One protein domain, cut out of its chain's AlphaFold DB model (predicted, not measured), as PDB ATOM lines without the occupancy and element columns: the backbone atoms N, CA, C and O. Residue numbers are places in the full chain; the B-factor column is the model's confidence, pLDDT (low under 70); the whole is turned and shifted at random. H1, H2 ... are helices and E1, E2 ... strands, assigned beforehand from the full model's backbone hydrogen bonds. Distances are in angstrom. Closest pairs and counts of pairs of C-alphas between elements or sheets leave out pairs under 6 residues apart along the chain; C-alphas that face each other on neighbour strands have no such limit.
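What this domain is: This is residues 28 to 65 and 311 to 411 of the 413 residues of an uncharacterized protein of Thermodesulfovibrio aggregans (UniProt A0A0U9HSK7). One wide, twisted sheet of seven strands makes the body, with H1 packed over one face near its E1 edge and the other face bare of named helices. A short helix, H2, lies off the sheet beyond its E2 edge, and residues 49 to 65 and 327 to 342 are long stretches with no named element. The printed part has 139 residues, with two named helices and seven named strands in the order E1 H1 H2 E2 E3 E4 E5 E6 E7. The sheet's order is E1, E7, E6, E5, E4, E3, E2, all antiparallel, and the class is mixed. The whole is compact, with a radius of gyration of the C-alphas of 15.5 A and spans of 47 by 35 by 29 A.

How they stand to each other: E1, residues 28 to 30, is an edge strand antiparallel to E7, residues 405 to 410, with N 28 and O 408 2.8 A apart. H1, residues 38 to 48, is on the sheet, at a height over the sheet of 8.2 A. With E6 being residues 393 to 400, H1 lies over E7 and E6. On the local plane it stands at 27 degrees to E7, only just along the strands. The closest C-alphas of H1 and E7 are those of Ala 45 and Ala 408, 5.9 A apart. H2, residues 321 to 326, is not on the sheet and is apart from H1. E2, residues 343 to 349, is the other edge strand. A meander, each strand the antiparallel neighbour of the one before, runs from E2 through E3, residues 352 to 362, E4, residues 366 to 375, and E5, residues 378 to 388, to E6 and E7. Across its pairs, N 345 and O 356 are 2.9 A apart, N 359 and O 370 2.8 A, N 371 and O 383 2.8 A, N 384 and O 397 2.8 A, and N 398 and O 407 2.8 A. In H1 and H2 every O i to N i+4 pair is within hydrogen-bond range.

Where its parts are: E1 begins at C-alpha 28, (-24.453, -33.150, -35.597). H1 is 15.2 A long and H2 8.6 A. E2 measures 19.5 A, E3 32.5 A, E4 29.9 A, E5 31.7 A, E6 20.1 A and E7 17.1 A. E7 ends at C-alpha 410, (-28.925, -40.773, -37.800).

The domain as a whole: The C-alphas farthest apart, those of Ser 48 and Ser 326, are 47.2 A apart. Residues 66 to 310 are not printed, and C-alphas 65 and 311 are 11.5 A apart across the cut. The link from H2 to E2 is long. The mean pLDDT of the printed part is 75.3, and residues 52 to 65 and 311 to 341 are among those under 70.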
ATOM      1  N   VAL A  28     -24.675 -34.591 -35.487       86.75
ATOM      2  CA  VAL A  28     -24.453 -33.150 -35.597       86.75
ATOM      3  C   VAL A  28     -24.924 -32.490 -34.318       86.75
ATOM      4  O   VAL A  28     -26.074 -32.654 -33.920       86.75
ATOM      5  N   LYS A  29     -24.031 -31.726 -33.692       93.38
ATOM      6  CA  LYS A  29     -24.325 -30.908 -32.516       93.38
ATOM      7  C   LYS A  29     -23.991 -29.457 -32.817       93.38
ATOM      8  O   LYS A  29     -22.933 -29.169 -33.373       93.38
ATOM      9  N   LYS A  30     -24.899 -28.553 -32.470       87.00
ATOM     10  CA  LYS A  30     -24.709 -27.106 -32.565       87.00
ATOM     11  C   LYS A  30     -25.247 -26.456 -31.300       87.00
ATOM     12  O   LYS A  30     -26.276 -26.868 -30.785       87.00
ATOM     13  N   GLU A  31     -24.566 -25.419 -30.844       93.00
ATOM     14  CA  GLU A  31     -24.934 -24.654 -29.652       93.00
ATOM     15  C   GLU A  31     -25.216 -23.198 -30.031       93.00
ATOM     16  O   GLU A  31     -24.825 -22.740 -31.109       93.00
ATOM     17  N   ASN A  32     -25.851 -22.453 -29.124       90.12
ATOM     18  CA  ASN A  32     -26.124 -21.019 -29.272       90.12
ATOM     19  C   ASN A  32     -26.986 -20.648 -30.499       90.12
ATOM     20  O   ASN A  32     -26.861 -19.551 -31.052       90.12
ATOM     21  N   ILE A  33     -27.881 -21.536 -30.939       78.19
ATOM     22  CA  ILE A  33     -28.817 -21.246 -32.029       78.19
ATOM     23  C   ILE A  33     -29.912 -20.305 -31.529       78.19
ATOM     24  O   ILE A  33     -30.588 -20.560 -30.533       78.19
ATOM     25  N   LYS A  34     -30.129 -19.211 -32.264       78.19
ATOM     26  CA  LYS A  34     -31.221 -18.272 -31.989       78.19
ATOM     27  C   LYS A  34     -32.563 -18.888 -32.383       78.19
ATOM     28  O   LYS A  34     -32.687 -19.476 -33.455       78.19
ATOM     29  N   LYS A  35     -33.607 -18.643 -31.584       74.06
ATOM     30  CA  LYS A  35     -34.976 -19.152 -31.820       74.06
ATOM     31  C   LYS A  35     -35.510 -18.865 -33.231       74.06
ATOM     32  O   LYS A  35     -36.140 -19.728 -33.830       74.06
ATOM     33  N   GLN A  36     -35.217 -17.684 -33.779       74.25
ATOM     34  CA  GLN A  36     -35.619 -17.285 -35.138       74.25
ATOM     35  C   GLN A  36     -34.953 -18.121 -36.250       74.25
ATOM     36  O   GLN A  36     -35.517 -18.283 -37.326       74.25
ATOM     37  N   ASP A  37     -33.764 -18.664 -35.981       73.25
ATOM     38  CA  ASP A  37     -32.978 -19.469 -36.914       73.25
ATOM     39  C   ASP A  37     -33.179 -20.979 -36.680       73.25
ATOM     40  O   ASP A  37     -32.798 -21.789 -37.525       73.25
ATOM     41  N   ALA A  38     -33.824 -21.368 -35.574       71.50
ATOM     42  CA  ALA A  38     -33.959 -22.751 -35.121       71.50
ATOM     43  C   ALA A  38     -34.515 -23.692 -36.194       71.50
ATOM     44  O   ALA A  38     -33.939 -24.746 -36.451       71.50
ATOM     45  N   GLN A  39     -35.590 -23.298 -36.886       74.75
ATOM     46  CA  GLN A  39     -36.153 -24.126 -37.953       74.75
ATOM     47  C   GLN A  39     -35.175 -24.319 -39.122       74.75
ATOM     48  O   GLN A  39     -35.109 -25.413 -39.673       74.75
ATOM     49  N   ARG A  40     -34.418 -23.286 -39.512       74.44
ATOM     50  CA  ARG A  40     -33.420 -23.398 -40.588       74.44
ATOM     51  C   ARG A  40     -32.278 -24.317 -40.165       74.44
ATOM     52  O   ARG A  40     -31.887 -25.192 -40.930       74.44
ATOM     53  N   GLU A  41     -31.772 -24.148 -38.947       75.25
ATOM     54  CA  GLU A  41     -30.656 -24.950 -38.444       75.25
ATOM     55  C   GLU A  41     -31.032 -26.423 -38.251       75.25
ATOM     56  O   GLU A  41     -30.245 -27.292 -38.623       75.25
ATOM     57  N   VAL A  42     -32.245 -26.716 -37.769       72.88
ATOM     58  CA  VAL A  42     -32.769 -28.091 -37.684       72.88
ATOM     59  C   VAL A  42     -32.823 -28.738 -39.068       72.88
ATOM     60  O   VAL A  42     -32.374 -29.868 -39.232       72.88
ATOM     61  N   ILE A  43     -33.319 -28.019 -40.080       73.56
ATOM     62  CA  ILE A  43     -33.386 -28.518 -41.462       73.56
ATOM     63  C   ILE A  43     -31.989 -28.812 -42.011       73.56
ATOM     64  O   ILE A  43     -31.750 -29.892 -42.549       73.56
ATOM     65  N   ASN A  44     -31.050 -27.884 -41.831       68.62
ATOM     66  CA  ASN A  44     -29.665 -28.068 -42.259       68.62
ATOM     67  C   ASN A  44     -29.020 -29.279 -41.571       68.62
ATOM     68  O   ASN A  44     -28.333 -30.071 -42.219       68.62
ATOM     69  N   ALA A  45     -29.273 -29.455 -40.271       68.75
ATOM     70  CA  ALA A  45     -28.774 -30.597 -39.519       68.75
ATOM     71  C   ALA A  45     -29.363 -31.920 -40.040       68.75
ATOM     72  O   ALA A  45     -28.608 -32.861 -40.275       68.75
ATOM     73  N   LEU A  46     -30.667 -31.974 -40.332       74.12
ATOM     74  CA  LEU A  46     -31.312 -33.149 -40.933       74.12
ATOM     75  C   LEU A  46     -30.704 -33.529 -42.290       74.12
ATOM     76  O   LEU A  46     -30.356 -34.694 -42.499       74.12
ATOM     77  N   TYR A  47     -30.490 -32.552 -43.176       70.94
ATOM     78  CA  TYR A  47     -29.838 -32.801 -44.464       70.94
ATOM     79  C   TYR A  47     -28.408 -33.320 -44.301       70.94
ATOM     80  O   TYR A  47     -28.015 -34.261 -44.989       70.94
ATOM     81  N   SER A  48     -27.639 -32.769 -43.358       68.75
ATOM     82  CA  SER A  48     -26.250 -33.189 -43.128       68.75
ATOM     83  C   SER A  48     -26.114 -34.626 -42.602       68.75
ATOM     84  O   SER A  48     -25.148 -35.317 -42.936       68.75
ATOM     85  N   ILE A  49     -27.114 -35.125 -41.864       73.38
ATOM     86  CA  ILE A  49     -27.189 -36.538 -41.452       73.38
ATOM     87  C   ILE A  49     -27.865 -37.431 -42.511       73.38
ATOM     88  O   ILE A  49     -28.011 -38.639 -42.320       73.38
ATOM     89  N   GLY A  50     -28.246 -36.870 -43.662       67.50
ATOM     90  CA  GLY A  50     -28.826 -37.594 -44.793       67.50
ATOM     91  C   GLY A  50     -30.276 -38.034 -44.582       67.50
ATOM     92  O   GLY A  50     -30.682 -39.043 -45.162       67.50
ATOM     93  N   LEU A  51     -31.034 -37.324 -43.741       70.56
ATOM     94  CA  LEU A  51     -32.481 -37.486 -43.603       70.56
ATOM     95  C   LEU A  51     -33.189 -36.392 -44.404       70.56
ATOM     96  O   LEU A  51     -32.858 -35.214 -44.303       70.56
ATOM     97  N   VAL A  52     -34.171 -36.793 -45.211       65.38
ATOM     98  CA  VAL A  52     -34.951 -35.865 -46.034       65.38
ATOM     99  C   VAL A  52     -36.172 -35.417 -45.247       65.38
ATOM    100  O   VAL A  52     -36.959 -36.239 -44.777       65.38
ATOM    101  N   MET A  53     -36.336 -34.105 -45.114       64.12
ATOM    102  CA  MET A  53     -37.502 -33.519 -44.467       64.12
ATOM    103  C   MET A  53     -38.741 -33.678 -45.369       64.12
ATOM    104  O   MET A  53     -38.697 -33.240 -46.521       64.12
ATOM    105  N   PRO A  54     -39.852 -34.267 -44.892       54.91
ATOM    106  CA  PRO A  54     -41.094 -34.277 -45.661       54.91
ATOM    107  C   PRO A  54     -41.685 -32.865 -45.733       54.91
ATOM    108  O   PRO A  54     -41.479 -32.071 -44.822       54.91
ATOM    109  N   SER A  55     -42.482 -32.554 -46.760       57.03
ATOM    110  CA  SER A  55     -43.343 -31.365 -46.702       57.03
ATOM    111  C   SER A  55     -44.417 -31.582 -45.633       57.03
ATOM    112  O   SER A  55     -45.122 -32.589 -45.652       57.03
ATOM    113  N   PHE A  56     -44.519 -30.661 -44.674       54.22
ATOM    114  CA  PHE A  56     -45.373 -30.812 -43.492       54.22
ATOM    115  C   PHE A  56     -46.400 -29.687 -43.305       54.22
ATOM    116  O   PHE A  56     -47.114 -29.677 -42.302       54.22
ATOM    117  N   GLY A  57     -46.564 -28.806 -44.299       54.00
ATOM    118  CA  GLY A  57     -47.457 -27.645 -44.219       54.00
ATOM    119  C   GLY A  57     -46.982 -26.592 -43.209       54.00
ATOM    120  O   GLY A  57     -45.854 -26.653 -42.719       54.00
ATOM    121  N   ASN A  58     -47.835 -25.609 -42.913       58.72
ATOM    122  CA  ASN A  58     -47.549 -24.598 -41.892       58.72
ATOM    123  C   ASN A  58     -47.911 -25.135 -40.502       58.72
ATOM    124  O   ASN A  58     -48.935 -25.797 -40.332       58.72
ATOM    125  N   ASP A  59     -47.075 -24.819 -39.516       64.06
ATOM    126  CA  ASP A  59     -47.429 -24.950 -38.103       64.06
ATOM    127  C   ASP A  59     -48.651 -24.059 -37.784       64.06
ATOM    128  O   ASP A  59     -48.695 -22.929 -38.290       64.06
ATOM    129  N   PRO A  60     -49.611 -24.498 -36.946       60.34
ATOM    130  CA  PRO A  60     -50.749 -23.677 -36.513       60.34
ATOM    131  C   PRO A  60     -50.380 -22.283 -35.970       60.34
ATOM    132  O   PRO A  60     -51.101 -21.318 -36.202       60.34
ATOM    133  N   CYS A  61     -49.232 -22.122 -35.312       62.81
ATOM    134  CA  CYS A  61     -48.721 -20.833 -34.843       62.81
ATOM    135  C   CYS A  61     -48.129 -19.952 -35.970       62.81
ATOM    136  O   CYS A  61     -48.087 -18.721 -35.861       62.81
ATOM    137  N   GLN A  62     -47.677 -20.560 -37.070       54.34
ATOM    138  CA  GLN A  62     -47.158 -19.855 -38.252       54.34
ATOM    139  C   GLN A  62     -48.255 -19.532 -39.285       54.34
ATOM    140  O   GLN A  62     -47.989 -18.806 -40.243       54.34
ATOM    141  N   GLY A  63     -49.479 -20.036 -39.091       45.62
ATOM    142  CA  GLY A  63     -50.653 -19.717 -39.904       45.62
ATOM    143  C   GLY A  63     -51.220 -18.313 -39.657       45.62
ATOM    144  O   GLY A  63     -50.913 -17.643 -38.668       45.62
ATOM    145  N   MET A  64     -52.072 -17.855 -40.581       36.16
ATOM    146  CA  MET A  64     -52.773 -16.570 -40.464       36.16
ATOM    147  C   MET A  64     -53.821 -16.548 -39.343       36.16
ATOM    148  O   MET A  64     -54.083 -15.492 -38.767       36.16
ATOM    149  N   GLU A  65     -54.390 -17.702 -39.000       43.97
ATOM    150  CA  GLU A  65     -55.338 -17.848 -37.899       43.97
ATOM    151  C   GLU A  65     -54.593 -18.300 -36.641       43.97
ATOM    152  O   GLU A  65     -54.159 -19.441 -36.547       43.97
ATOM    153  N   ILE A 311     -58.254 -19.247 -26.984       53.47
ATOM    154  CA  ILE A 311     -56.933 -19.829 -26.709       53.47
ATOM    155  C   ILE A 311     -56.048 -19.571 -27.932       53.47
ATOM    156  O   ILE A 311     -56.467 -19.813 -29.064       53.47
ATOM    157  N   ASP A 312     -54.839 -19.068 -27.713       62.66
ATOM    158  CA  ASP A 312     -53.865 -18.793 -28.769       62.66
ATOM    159  C   ASP A 312     -53.071 -20.053 -29.147       62.66
ATOM    160  O   ASP A 312     -52.564 -20.775 -28.286       62.66
ATOM    161  N   PHE A 313     -52.921 -20.304 -30.450       65.38
ATOM    162  CA  PHE A 313     -52.203 -21.470 -30.983       65.38
ATOM    163  C   PHE A 313     -50.685 -21.390 -30.814       65.38
ATOM    164  O   PHE A 313     -49.988 -22.371 -31.072       65.38
ATOM    165  N   CYS A 314     -50.176 -20.241 -30.371       68.12
ATOM    166  CA  CYS A 314     -48.766 -20.006 -30.089       68.12
ATOM    167  C   CYS A 314     -48.419 -20.121 -28.598       68.12
ATOM    168  O   CYS A 314     -47.321 -19.755 -28.190       68.12
ATOM    169  N   GLY A 315     -49.328 -20.618 -27.756       63.25
ATOM    170  CA  GLY A 315     -49.023 -20.854 -26.346       63.25
ATOM    171  C   GLY A 315     -49.119 -19.617 -25.447       63.25
ATOM    172  O   GLY A 315     -48.628 -19.672 -24.320       63.25
ATOM    173  N   ARG A 316     -49.726 -18.506 -25.898       67.81
ATOM    174  CA  ARG A 316     -50.021 -17.349 -25.028       67.81
ATOM    175  C   ARG A 316     -51.300 -17.590 -24.234       67.81
ATOM    176  O   ARG A 316     -52.311 -18.006 -24.790       67.81
ATOM    177  N   GLY A 317     -51.266 -17.283 -22.936       64.25
ATOM    178  CA  GLY A 317     -52.459 -17.331 -22.085       64.25
ATOM    179  C   GLY A 317     -53.093 -18.722 -21.994       64.25
ATOM    180  O   GLY A 317     -54.317 -18.836 -22.013       64.25
ATOM    181  N   LEU A 318     -52.273 -19.781 -21.946       68.06
ATOM    182  CA  LEU A 318     -52.770 -21.157 -21.879       68.06
ATOM    183  C   LEU A 318     -53.582 -21.390 -20.591       68.06
ATOM    184  O   LEU A 318     -53.073 -21.080 -19.502       68.06
ATOM    185  N   PRO A 319     -54.798 -21.963 -20.693       63.94
ATOM    186  CA  PRO A 319     -55.679 -22.148 -19.545       63.94
ATOM    187  C   PRO A 319     -55.069 -23.101 -18.513       63.94
ATOM    188  O   PRO A 319     -54.319 -24.019 -18.857       63.94
ATOM    189  N   SER A 320     -55.398 -22.893 -17.237       68.31
ATOM    190  CA  SER A 320     -55.165 -23.902 -16.200       68.31
ATOM    191  C   SER A 320     -56.007 -25.160 -16.446       68.31
ATOM    192  O   SER A 320     -56.980 -25.109 -17.198       68.31
ATOM    193  N   PRO A 321     -55.678 -26.295 -15.811       65.56
ATOM    194  CA  PRO A 321     -56.527 -27.479 -15.843       65.56
ATOM    195  C   PRO A 321     -57.959 -27.185 -15.373       65.56
ATOM    196  O   PRO A 321     -58.908 -27.648 -16.004       65.56
ATOM    197  N   GLU A 322     -58.134 -26.372 -14.323       64.94
ATOM    198  CA  GLU A 322     -59.467 -25.975 -13.851       64.94
ATOM    199  C   GLU A 322     -60.187 -25.075 -14.865       64.94
ATOM    200  O   GLU A 322     -61.379 -25.254 -15.124       64.94
ATOM    201  N   GLU A 323     -59.468 -24.133 -15.484       63.94
ATOM    202  CA  GLU A 323     -60.023 -23.264 -16.525       63.94
ATOM    203  C   GLU A 323     -60.438 -24.075 -17.758       63.94
ATOM    204  O   GLU A 323     -61.563 -23.929 -18.236       63.94
ATOM    205  N   ALA A 324     -59.579 -24.981 -18.228       63.25
ATOM    206  CA  ALA A 324     -59.847 -25.880 -19.345       63.25
ATOM    207  C   ALA A 324     -61.091 -26.744 -19.085       63.25
ATOM    208  O   ALA A 324     -61.996 -26.796 -19.923       63.25
ATOM    209  N   ALA A 325     -61.194 -27.328 -17.886       60.34
ATOM    210  CA  ALA A 325     -62.363 -28.094 -17.467       60.34
ATOM    211  C   ALA A 325     -63.640 -27.238 -17.461       60.34
ATOM    212  O   ALA A 325     -64.666 -27.661 -17.992       60.34
ATOM    213  N   SER A 326     -63.576 -26.003 -16.947       57.47
ATOM    214  CA  SER A 326     -64.727 -25.088 -16.950       57.47
ATOM    215  C   SER A 326     -65.175 -24.670 -18.360       57.47
ATOM    216  O   SER A 326     -66.343 -24.340 -18.572       57.47
ATOM    217  N   MET A 327     -64.260 -24.718 -19.333       59.00
ATOM    218  CA  MET A 327     -64.515 -24.431 -20.746       59.00
ATOM    219  C   MET A 327     -65.022 -25.656 -21.528       59.00
ATOM    220  O   MET A 327     -65.394 -25.510 -22.691       59.00
ATOM    221  N   GLY A 328     -65.046 -26.851 -20.921       54.97
ATOM    222  CA  GLY A 328     -65.319 -28.110 -21.627       54.97
ATOM    223  C   GLY A 328     -64.241 -28.456 -22.659       54.97
ATOM    224  O   GLY A 328     -64.521 -29.125 -23.652       54.97
ATOM    225  N   PHE A 329     -63.028 -27.950 -22.446       61.97
ATOM    226  CA  PHE A 329     -61.883 -28.070 -23.332       61.97
ATOM    227  C   PHE A 329     -60.921 -29.129 -22.785       61.97
ATOM    228  O   PHE A 329     -60.529 -29.059 -21.622       61.97
ATOM    229  N   ASP A 330     -60.532 -30.097 -23.619       65.25
ATOM    230  CA  ASP A 330     -59.543 -31.113 -23.253       65.25
ATOM    231  C   ASP A 330     -58.122 -30.629 -23.608       65.25
ATOM    232  O   ASP A 330     -57.743 -30.641 -24.786       65.25
ATOM    233  N   PRO A 331     -57.297 -30.226 -22.619       64.69
ATOM    234  CA  PRO A 331     -55.929 -29.781 -22.872       64.69
ATOM    235  C   PRO A 331     -55.024 -30.931 -23.341       64.69
ATOM    236  O   PRO A 331     -53.958 -30.678 -23.900       64.69
ATOM    237  N   GLY A 332     -55.432 -32.186 -23.130       65.81
ATOM    238  CA  GLY A 332     -54.717 -33.385 -23.553       65.81
ATOM    239  C   GLY A 332     -54.835 -33.681 -25.047       65.81
ATOM    240  O   GLY A 332     -53.991 -34.397 -25.591       65.81
ATOM    241  N   ARG A 333     -55.870 -33.147 -25.709       68.94
ATOM    242  CA  ARG A 333     -56.216 -33.498 -27.088       68.94
ATOM    243  C   ARG A 333     -56.826 -32.318 -27.839       68.94
ATOM    244  O   ARG A 333     -58.029 -32.237 -28.074       68.94
ATOM    245  N   ILE A 334     -55.956 -31.429 -28.294       68.25
ATOM    246  CA  ILE A 334     -56.293 -30.302 -29.163       68.25
ATOM    247  C   ILE A 334     -56.137 -30.771 -30.609       68.25
ATOM    248  O   ILE A 334     -55.238 -31.542 -30.931       68.25
ATOM    249  N   THR A 335     -57.011 -30.336 -31.506       63.41
ATOM    250  CA  THR A 335     -56.857 -30.578 -32.947       63.41
ATOM    251  C   THR A 335     -56.854 -29.230 -33.642       63.41
ATOM    252  O   THR A 335     -57.657 -28.370 -33.281       63.41
ATOM    253  N   ASP A 336     -55.956 -29.038 -34.606       62.47
ATOM    254  CA  ASP A 336     -55.967 -27.849 -35.457       62.47
ATOM    255  C   ASP A 336     -57.356 -27.701 -36.110       62.47
ATOM    256  O   ASP A 336     -57.787 -28.608 -36.831       62.47
ATOM    257  N   PRO A 337     -58.091 -26.607 -35.854       48.47
ATOM    258  CA  PRO A 337     -59.449 -26.466 -36.359       48.47
ATOM    259  C   PRO A 337     -59.512 -26.215 -37.865       48.47
ATOM    260  O   PRO A 337     -60.578 -26.435 -38.439       48.47
ATOM    261  N   VAL A 338     -58.411 -25.788 -38.496       53.81
ATOM    262  CA  VAL A 338     -58.391 -25.432 -39.919       53.81
ATOM    263  C   VAL A 338     -58.186 -26.675 -40.771       53.81
ATOM    264  O   VAL A 338     -59.060 -27.036 -41.557       53.81
ATOM    265  N   LYS A 339     -57.050 -27.365 -40.605       56.97
ATOM    266  CA  LYS A 339     -56.691 -28.507 -41.463       56.97
ATOM    267  C   LYS A 339     -56.818 -29.850 -40.762       56.97
ATOM    268  O   LYS A 339     -56.864 -30.878 -41.427       56.97
ATOM    269  N   ARG A 340     -56.898 -29.859 -39.425       64.38
ATOM    270  CA  ARG A 340     -56.944 -31.071 -38.581       64.38
ATOM    271  C   ARG A 340     -55.756 -32.018 -38.775       64.38
ATOM    272  O   ARG A 340     -55.815 -33.175 -38.373       64.38
ATOM    273  N   GLU A 341     -54.671 -31.524 -39.366       68.38
ATOM    274  CA  GLU A 341     -53.450 -32.294 -39.626       68.38
ATOM    275  C   GLU A 341     -52.485 -32.279 -38.435       68.38
ATOM    276  O   GLU A 341     -51.598 -33.129 -38.342       68.38
ATOM    277  N   TRP A 342     -52.654 -31.311 -37.533       73.50
ATOM    278  CA  TRP A 342     -51.877 -31.172 -36.310       73.50
ATOM    279  C   TRP A 342     -52.730 -31.506 -35.093       73.50
ATOM    280  O   TRP A 342     -53.874 -31.062 -34.965       73.50
ATOM    281  N   THR A 343     -52.141 -32.248 -34.164       77.50
ATOM    282  CA  THR A 343     -52.695 -32.471 -32.832       77.50
ATOM    283  C   THR A 343     -51.870 -31.708 -31.811       77.50
ATOM    284  O   THR A 343     -50.644 -31.705 -31.854       77.50
ATOM    285  N   GLY A 344     -52.539 -31.000 -30.915       79.06
ATOM    286  CA  GLY A 344     -51.926 -30.193 -29.876       79.06
ATOM    287  C   GLY A 344     -52.148 -30.809 -28.503       79.06
ATOM    288  O   GLY A 344     -53.144 -31.493 -28.267       79.06
ATOM    289  N   LYS A 345     -51.240 -30.528 -27.580       80.75
ATOM    290  CA  LYS A 345     -51.400 -30.844 -26.162       80.75
ATOM    291  C   LYS A 345     -50.817 -29.718 -25.325       80.75
ATOM    292  O   LYS A 345     -49.733 -29.226 -25.634       80.75
ATOM    293  N   ILE A 346     -51.516 -29.332 -24.265       77.00
ATOM    294  CA  ILE A 346     -50.978 -28.455 -23.229       77.00
ATOM    295  C   ILE A 346     -50.426 -29.329 -22.111       77.00
ATOM    296  O   ILE A 346     -51.141 -30.124 -21.502       77.00
ATOM    297  N   GLU A 347     -49.141 -29.167 -21.837       80.75
ATOM    298  CA  GLU A 347     -48.463 -29.818 -20.728       80.75
ATOM    299  C   GLU A 347     -48.134 -28.784 -19.660       80.75
ATOM    300  O   GLU A 347     -47.592 -27.715 -19.953       80.75
ATOM    301  N   GLN A 348     -48.465 -29.106 -18.411       76.31
ATOM    302  CA  GLN A 348     -48.112 -28.293 -17.258       76.31
ATOM    303  C   GLN A 348     -46.990 -28.971 -16.474       76.31
ATOM    304  O   GLN A 348     -47.152 -30.075 -15.957       76.31
ATOM    305  N   GLN A 349     -45.862 -28.277 -16.348       74.56
ATOM    306  CA  GLN A 349     -44.789 -28.625 -15.424       74.56
ATOM    307  C   GLN A 349     -44.690 -27.529 -14.365       74.56
ATOM    308  O   GLN A 349     -44.294 -26.400 -14.657       74.56
ATOM    309  N   LYS A 350     -45.050 -27.854 -13.117       79.19
ATOM    310  CA  LYS A 350     -45.176 -26.875 -12.022       79.19
ATOM    311  C   LYS A 350     -46.117 -25.726 -12.424       79.19
ATOM    312  O   LYS A 350     -47.298 -25.965 -12.657       79.19
ATOM    313  N   THR A 351     -45.610 -24.500 -12.517       74.00
ATOM    314  CA  THR A 351     -46.353 -23.301 -12.939       74.00
ATOM    315  C   THR A 351     -46.228 -23.018 -14.435       74.00
ATOM    316  O   THR A 351     -46.929 -22.159 -14.958       74.00
ATOM    317  N   THR A 352     -45.340 -23.721 -15.139       75.38
ATOM    318  CA  THR A 352     -45.061 -23.488 -16.553       75.38
ATOM    319  C   THR A 352     -45.970 -24.342 -17.423       75.38
ATOM    320  O   THR A 352     -46.069 -25.553 -17.220       75.38
ATOM    321  N   ARG A 353     -46.608 -23.722 -18.419       73.56
ATOM    322  CA  ARG A 353     -47.443 -24.406 -19.413       73.56
ATOM    323  C   ARG A 353     -46.806 -24.305 -20.787       73.56
ATOM    324  O   ARG A 353     -46.305 -23.249 -21.159       73.56
ATOM    325  N   THR A 354     -46.826 -25.408 -21.521       81.25
ATOM    326  CA  THR A 354     -46.270 -25.501 -22.873       81.25
ATOM    327  C   THR A 354     -47.318 -26.117 -23.783       81.25
ATOM    328  O   THR A 354     -47.911 -27.134 -23.432       81.25
ATOM    329  N   LEU A 355     -47.550 -25.505 -24.940       81.31
ATOM    330  CA  LEU A 355     -48.368 -26.064 -26.009       81.31
ATOM    331  C   LEU A 355     -47.451 -26.781 -26.994       81.31
ATOM    332  O   LEU A 355     -46.587 -26.147 -27.593       81.31
ATOM    333  N   THR A 356     -47.651 -28.076 -27.192       84.62
ATOM    334  CA  THR A 356     -46.907 -28.855 -28.184       84.62
ATOM    335  C   THR A 356     -47.837 -29.277 -29.306       84.62
ATOM    336  O   THR A 356     -48.778 -30.032 -29.070       84.62
ATOM    337  N   TRP A 357     -47.547 -28.824 -30.523       83.44
ATOM    338  CA  TRP A 357     -48.155 -29.307 -31.759       83.44
ATOM    339  C   TRP A 357     -47.373 -30.490 -32.290       83.44
ATOM    340  O   TRP A 357     -46.152 -30.443 -32.335       83.44
ATOM    341  N   THR A 358     -48.068 -31.541 -32.706       84.50
ATOM    342  CA  THR A 358     -47.489 -32.739 -33.301       84.50
ATOM    343  C   THR A 358     -48.206 -33.089 -34.597       84.50
ATOM    344  O   THR A 358     -49.433 -33.071 -34.671       84.50
ATOM    345  N   LYS A 359     -47.435 -33.447 -35.620       84.00
ATOM    346  CA  LYS A 359     -47.927 -33.983 -36.888       84.00
ATOM    347  C   LYS A 359     -47.150 -35.241 -37.235       84.00
ATOM    348  O   LYS A 359     -45.936 -35.307 -37.052       84.00
ATOM    349  N   THR A 360     -47.860 -36.251 -37.723       83.00
ATOM    350  CA  THR A 360     -47.251 -37.491 -38.215       83.00
ATOM    351  C   THR A 360     -47.495 -37.591 -39.712       83.00
ATOM    352  O   THR A 360     -48.624 -37.433 -40.168       83.00
ATOM    353  N   ILE A 361     -46.431 -37.822 -40.474       78.50
ATOM    354  CA  ILE A 361     -46.458 -37.911 -41.931       78.50
ATOM    355  C   ILE A 361     -45.957 -39.285 -42.326       78.50
ATOM    356  O   ILE A 361     -44.855 -39.688 -41.951       78.50
ATOM    357  N   HIS A 362     -46.763 -39.986 -43.110       79.00
ATOM    358  CA  HIS A 362     -46.413 -41.285 -43.656       79.00
ATOM    359  C   HIS A 362     -45.992 -41.114 -45.114       79.00
ATOM    360  O   HIS A 362     -46.731 -40.552 -45.917       79.00
ATOM    361  N   SER A 363     -44.798 -41.594 -45.453       72.56
ATOM    362  CA  SER A 363     -44.339 -41.733 -46.832       72.56
ATOM    363  C   SER A 363     -44.199 -43.211 -47.188       72.56
ATOM    364  O   SER A 363     -44.184 -44.087 -46.321       72.56
ATOM    365  N   ASN A 364     -44.010 -43.492 -48.478       70.88
ATOM    366  CA  ASN A 364     -43.771 -44.845 -48.975       70.88
ATOM    367  C   ASN A 364     -42.519 -45.510 -48.396       70.88
ATOM    368  O   ASN A 364     -42.343 -46.700 -48.634       70.88
ATOM    369  N   ALA A 365     -41.634 -44.784 -47.706       70.81
ATOM    370  CA  ALA A 365     -40.384 -45.304 -47.153       70.81
ATOM    371  C   ALA A 365     -40.233 -45.068 -45.644       70.81
ATOM    372  O   ALA A 365     -39.605 -45.883 -44.968       70.81
ATOM    373  N   THR A 366     -40.802 -43.985 -45.114       77.94
ATOM    374  CA  THR A 366     -40.531 -43.507 -43.755       77.94
ATOM    375  C   THR A 366     -41.775 -42.907 -43.116       77.94
ATOM    376  O   THR A 366     -42.536 -42.198 -43.772       77.94
ATOM    377  N   THR A 367     -41.933 -43.090 -41.809       87.00
ATOM    378  CA  THR A 367     -42.854 -42.275 -41.008       87.00
ATOM    379  C   THR A 367     -42.057 -41.182 -40.310       87.00
ATOM    380  O   THR A 367     -41.040 -41.467 -39.687       87.00
ATOM    381  N   THR A 368     -42.503 -39.933 -40.411       83.69
ATOM    382  CA  THR A 368     -41.877 -38.793 -39.730       83.69
ATOM    383  C   THR A 368     -42.852 -38.212 -38.725       83.69
ATOM    384  O   THR A 368     -43.983 -37.888 -39.082       83.69
ATOM    385  N   ARG A 369     -42.418 -38.055 -37.476       90.44
ATOM    386  CA  ARG A 369     -43.146 -37.311 -36.450       90.44
ATOM    387  C   ARG A 369     -42.455 -35.976 -36.231       90.44
ATOM    388  O   ARG A 369     -41.245 -35.933 -36.036       90.44
ATOM    389  N   ILE A 370     -43.234 -34.908 -36.266       88.31
ATOM    390  CA  ILE A 370     -42.771 -33.534 -36.113       88.31
ATOM    391  C   ILE A 370     -43.493 -32.956 -34.916       88.31
ATOM    392  O   ILE A 370     -44.720 -33.015 -34.878       88.31
ATOM    393  N   SER A 371     -42.751 -32.391 -33.972       91.44
ATOM    394  CA  SER A 371     -43.305 -31.713 -32.811       91.44
ATOM    395  C   SER A 371     -42.691 -30.327 -32.653       91.44
ATOM    396  O   SER A 371     -41.470 -30.183 -32.662       91.44
ATOM    397  N   HIS A 372     -43.532 -29.310 -32.485       87.88
ATOM    398  CA  HIS A 372     -43.124 -27.949 -32.153       87.88
ATOM    399  C   HIS A 372     -43.749 -27.545 -30.824       87.88
ATOM    400  O   HIS A 372     -44.951 -27.704 -30.618       87.88
ATOM    401  N   SER A 373     -42.925 -27.025 -29.922       87.25
ATOM    402  CA  SER A 373     -43.331 -26.675 -28.565       87.25
ATOM    403  C   SER A 373     -43.245 -25.173 -28.364       87.25
ATOM    404  O   SER A 373     -42.233 -24.547 -28.689       87.25
ATOM    405  N   TYR A 374     -44.299 -24.607 -27.789       83.62
ATOM    406  CA  TYR A 374     -44.499 -23.180 -27.616       83.62
ATOM    407  C   TYR A 374     -44.822 -22.823 -26.173       83.62
ATOM    408  O   TYR A 374     -45.587 -23.516 -25.498       83.62
ATOM    409  N   ARG A 375     -44.281 -21.696 -25.720       81.38
ATOM    410  CA  ARG A 375     -44.579 -21.105 -24.417       81.38
ATOM    411  C   ARG A 375     -44.622 -19.593 -24.550       81.38
ATOM    412  O   ARG A 375     -43.693 -19.007 -25.095       81.38
ATOM    413  N   ASP A 376     -45.692 -18.980 -24.055       75.12
ATOM    414  CA  ASP A 376     -45.881 -17.525 -24.033       75.12
ATOM    415  C   ASP A 376     -45.726 -16.854 -25.413       75.12
ATOM    416  O   ASP A 376     -45.334 -15.695 -25.520       75.12
ATOM    417  N   GLY A 377     -46.060 -17.565 -26.497       70.44
ATOM    418  CA  GLY A 377     -45.922 -17.056 -27.866       70.44
ATOM    419  C   GLY A 377     -44.585 -17.380 -28.524       70.44
ATOM    420  O   GLY A 377     -44.411 -17.102 -29.708       70.44
ATOM    421  N   GLU A 378     -43.646 -17.967 -27.785       77.69
ATOM    422  CA  GLU A 378     -42.301 -18.254 -28.262       77.69
ATOM    423  C   GLU A 378     -42.086 -19.744 -28.514       77.69
ATOM    424  O   GLU A 378     -42.502 -20.599 -27.732       77.69
ATOM    425  N   LEU A 379     -41.357 -20.052 -29.586       80.06
ATOM    426  CA  LEU A 379     -40.880 -21.401 -29.864       80.06
ATOM    427  C   LEU A 379     -39.813 -21.795 -28.828       80.06
ATOM    428  O   LEU A 379     -38.750 -21.173 -28.745       80.06
ATOM    429  N   VAL A 380     -40.094 -22.843 -28.057       86.62
ATOM    430  CA  VAL A 380     -39.205 -23.382 -27.016       86.62
ATOM    431  C   VAL A 380     -38.639 -24.756 -27.350       86.62
ATOM    432  O   VAL A 380     -37.715 -25.193 -26.675       86.62
ATOM    433  N   GLY A 381     -39.131 -25.421 -28.396       87.94
ATOM    434  CA  GLY A 381     -38.556 -26.686 -28.836       87.94
ATOM    435  C   GLY A 381     -39.024 -27.120 -30.216       87.94
ATOM    436  O   GLY A 381     -40.132 -26.798 -30.644       87.94
ATOM    437  N   ILE A 382     -38.160 -27.859 -30.906       90.19
ATOM    438  CA  ILE A 382     -38.476 -28.563 -32.152       90.19
ATOM    439  C   ILE A 382     -37.972 -29.995 -32.006       90.19
ATOM    440  O   ILE A 382     -36.831 -30.201 -31.602       90.19
ATOM    441  N   MET A 383     -38.780 -30.975 -32.394       92.25
ATOM    442  CA  MET A 383     -38.372 -32.371 -32.473       92.25
ATOM    443  C   MET A 383     -38.841 -32.996 -33.785       92.25
ATOM    444  O   MET A 383     -40.014 -32.927 -34.137       92.25
ATOM    445  N   TYR A 384     -37.917 -33.639 -34.485       90.00
ATOM    446  CA  TYR A 384     -38.184 -34.525 -35.607       90.00
ATOM    447  C   TYR A 384     -37.765 -35.932 -35.216       90.00
ATOM    448  O   TYR A 384     -36.644 -36.140 -34.758       90.00
ATOM    449  N   GLU A 385     -38.636 -36.905 -35.442       93.06
ATOM    450  CA  GLU A 385     -38.326 -38.323 -35.313       93.06
ATOM    451  C   GLU A 385     -38.637 -39.030 -36.627       93.06
ATOM    452  O   GLU A 385     -39.714 -38.853 -37.197       93.06
ATOM    453  N   PHE A 386     -37.703 -39.854 -37.091       88.31
ATOM    454  CA  PHE A 386     -37.839 -40.619 -38.322       88.31
ATOM    455  C   PHE A 386     -37.892 -42.099 -37.991       88.31
ATOM    456  O   PHE A 386     -37.065 -42.603 -37.228       88.31
ATOM    457  N   PHE A 387     -38.837 -42.794 -38.610       88.88
ATOM    458  CA  PHE A 387     -39.062 -44.220 -38.449       88.88
ATOM    459  C   PHE A 387     -39.053 -44.914 -39.812       88.88
ATOM    460  O   PHE A 387     -39.562 -44.368 -40.795       88.88
ATOM    461  N   ASP A 388     -38.495 -46.120 -39.874       87.94
ATOM    462  CA  ASP A 388     -38.608 -46.990 -41.045       87.94
ATOM    463  C   ASP A 388     -40.029 -47.578 -41.182       87.94
ATOM    464  O   ASP A 388     -40.912 -47.371 -40.345       87.94
ATOM    465  N   LYS A 389     -40.258 -48.362 -42.240       85.12
ATOM    466  CA  LYS A 389     -41.532 -49.071 -42.475       85.12
ATOM    467  C   LYS A 389     -41.928 -50.049 -41.369       85.12
ATOM    468  O   LYS A 389     -43.099 -50.393 -41.261       85.12
ATOM    469  N   ARG A 390     -40.956 -50.551 -40.606       87.81
ATOM    470  CA  ARG A 390     -41.160 -51.504 -39.508       87.81
ATOM    471  C   ARG A 390     -41.415 -50.781 -38.180       87.81
ATOM    472  O   ARG A 390     -41.609 -51.444 -37.169       87.81
ATOM    473  N   GLY A 391     -41.409 -49.445 -38.175       87.81
ATOM    474  CA  GLY A 391     -41.576 -48.623 -36.980       87.81
ATOM    475  C   GLY A 391     -40.300 -48.460 -36.151       87.81
ATOM    476  O   GLY A 391     -40.365 -47.911 -35.054       87.81
ATOM    477  N   ASN A 392     -39.133 -48.893 -36.639       90.88
ATOM    478  CA  ASN A 392     -37.872 -48.641 -35.943       90.88
ATOM    479  C   ASN A 392     -37.456 -47.188 -36.135       90.88
ATOM    480  O   ASN A 392     -37.451 -46.690 -37.259       90.88
ATOM    481  N   LYS A 393     -37.028 -46.529 -35.056       91.81
ATOM    482  CA  LYS A 393     -36.442 -45.188 -35.137       91.81
ATOM    483  C   LYS A 393     -35.105 -45.254 -35.885       91.81
ATOM    484  O   LYS A 393     -34.213 -45.992 -35.481       91.81
ATOM    485  N   ILE A 394     -34.981 -44.476 -36.957       89.56
ATOM    486  CA  ILE A 394     -33.790 -44.393 -37.826       89.56
ATOM    487  C   ILE A 394     -33.050 -43.059 -37.692       89.56
ATOM    488  O   ILE A 394     -31.961 -42.879 -38.232       89.56
ATOM    489  N   GLY A 395     -33.622 -42.101 -36.965       90.38
ATOM    490  CA  GLY A 395     -32.952 -40.845 -36.668       90.38
ATOM    491  C   GLY A 395     -33.855 -39.820 -36.010       90.38
ATOM    492  O   GLY A 395     -35.066 -40.022 -35.873       90.38
ATOM    493  N   TYR A 396     -33.250 -38.723 -35.575       92.94
ATOM    494  CA  TYR A 396     -33.952 -37.594 -34.985       92.94
ATOM    495  C   TYR A 396     -33.187 -36.284 -35.159       92.94
ATOM    496  O   TYR A 396     -31.984 -36.283 -35.415       92.94
ATOM    497  N   ALA A 397     -33.893 -35.174 -34.967       89.12
ATOM    498  CA  ALA A 397     -33.301 -33.879 -34.661       89.12
ATOM    499  C   ALA A 397     -34.095 -33.206 -33.543       89.12
ATOM    500  O   ALA A 397     -35.323 -33.204 -33.583       89.12
ATOM    501  N   ILE A 398     -33.408 -32.655 -32.551       94.50
ATOM    502  CA  ILE A 398     -34.001 -31.993 -31.392       94.50
ATOM    503  C   ILE A 398     -33.309 -30.647 -31.214       94.50
ATOM    504  O   ILE A 398     -32.087 -30.586 -31.131       94.50
ATOM    505  N   TYR A 399     -34.101 -29.583 -31.140       91.00
ATOM    506  CA  TYR A 399     -33.664 -28.256 -30.731       91.00
ATOM    507  C   TYR A 399     -34.307 -27.901 -29.391       91.00
ATOM    508  O   TYR A 399     -35.535 -27.954 -29.267       91.00
ATOM    509  N   ASP A 400     -33.484 -27.504 -28.424       91.56
ATOM    510  CA  ASP A 400     -33.906 -26.964 -27.135       91.56
ATOM    511  C   ASP A 400     -33.793 -25.433 -27.161       91.56
ATOM    512  O   ASP A 400     -32.707 -24.854 -27.206       91.56
ATOM    513  N   GLY A 401     -34.937 -24.751 -27.113       85.81
ATOM    514  CA  GLY A 401     -35.001 -23.292 -27.141       85.81
ATOM    515  C   GLY A 401     -34.586 -22.603 -25.841       85.81
ATOM    516  O   GLY A 401     -34.496 -21.373 -25.832       85.81
ATOM    517  N   LYS A 402     -34.357 -23.346 -24.750       86.81
ATOM    518  CA  LYS A 402     -33.830 -22.818 -23.484       86.81
ATOM    519  C   LYS A 402     -32.311 -22.673 -23.535       86.81
ATOM    520  O   LYS A 402     -31.793 -21.660 -23.074       86.81
ATOM    521  N   THR A 403     -31.618 -23.679 -24.055       91.81
ATOM    522  CA  THR A 403     -30.150 -23.712 -24.176       91.81
ATOM    523  C   THR A 403     -29.668 -23.188 -25.529       91.81
ATOM    524  O   THR A 403     -28.524 -22.762 -25.648       91.81
ATOM    525  N   GLY A 404     -30.529 -23.201 -26.551       88.00
ATOM    526  CA  GLY A 404     -30.131 -22.962 -27.936       88.00
ATOM    527  C   GLY A 404     -29.350 -24.137 -28.532       88.00
ATOM    528  O   GLY A 404     -28.653 -23.948 -29.532       88.00
ATOM    529  N   SER A 405     -29.431 -25.323 -27.919       94.56
ATOM    530  CA  SER A 405     -28.732 -26.519 -28.381       94.56
ATOM    531  C   SER A 405     -29.552 -27.253 -29.441       94.56
ATOM    532  O   SER A 405     -30.777 -27.346 -29.368       94.56
ATOM    533  N   LEU A 406     -28.869 -27.771 -30.454       91.06
ATOM    534  CA  LEU A 406     -29.415 -28.617 -31.505       91.06
ATOM    535  C   LEU A 406     -28.579 -29.879 -31.596       91.06
ATOM    536  O   LEU A 406     -27.368 -29.818 -31.800       91.06
ATOM    537  N   GLU A 407     -29.251 -31.017 -31.539       94.38
ATOM    538  CA  GLU A 407     -28.668 -32.313 -31.827       94.38
ATOM    539  C   GLU A 407     -29.467 -32.992 -32.937       94.38
ATOM    540  O   GLU A 407     -30.684 -33.122 -32.845       94.38
ATOM    541  N   ALA A 408     -28.786 -33.454 -33.981       90.75
ATOM    542  CA  ALA A 408     -29.356 -34.320 -34.998       90.75
ATOM    543  C   ALA A 408     -28.512 -35.581 -35.123       90.75
ATOM    544  O   ALA A 408     -27.284 -35.520 -35.160       90.75
ATOM    545  N   LYS A 409     -29.169 -36.732 -35.187       91.19
ATOM    546  CA  LYS A 409     -28.504 -38.028 -35.201       91.19
ATOM    547  C   LYS A 409     -29.218 -38.986 -36.137       91.19
ATOM    548  O   LYS A 409     -30.428 -39.191 -36.019       91.19
ATOM    549  N   ARG A 410     -28.463 -39.605 -37.047       87.75
ATOM    550  CA  ARG A 410     -28.925 -40.773 -37.800       87.75
ATOM    551  C   ARG A 410     -28.518 -42.024 -37.040       87.75
ATOM    552  O   ARG A 410     -27.350 -42.205 -36.728       87.75
ATOM    553  N   LEU A 411     -29.502 -42.857 -36.731       86.19
ATOM    554  CA  LEU A 411     -29.291 -44.121 -36.045       86.19
ATOM    555  C   LEU A 411     -29.019 -45.162 -37.124       86.19
ATOM    556  O   LEU A 411     -29.909 -45.497 -37.909       86.19
TER     557      LEU A 411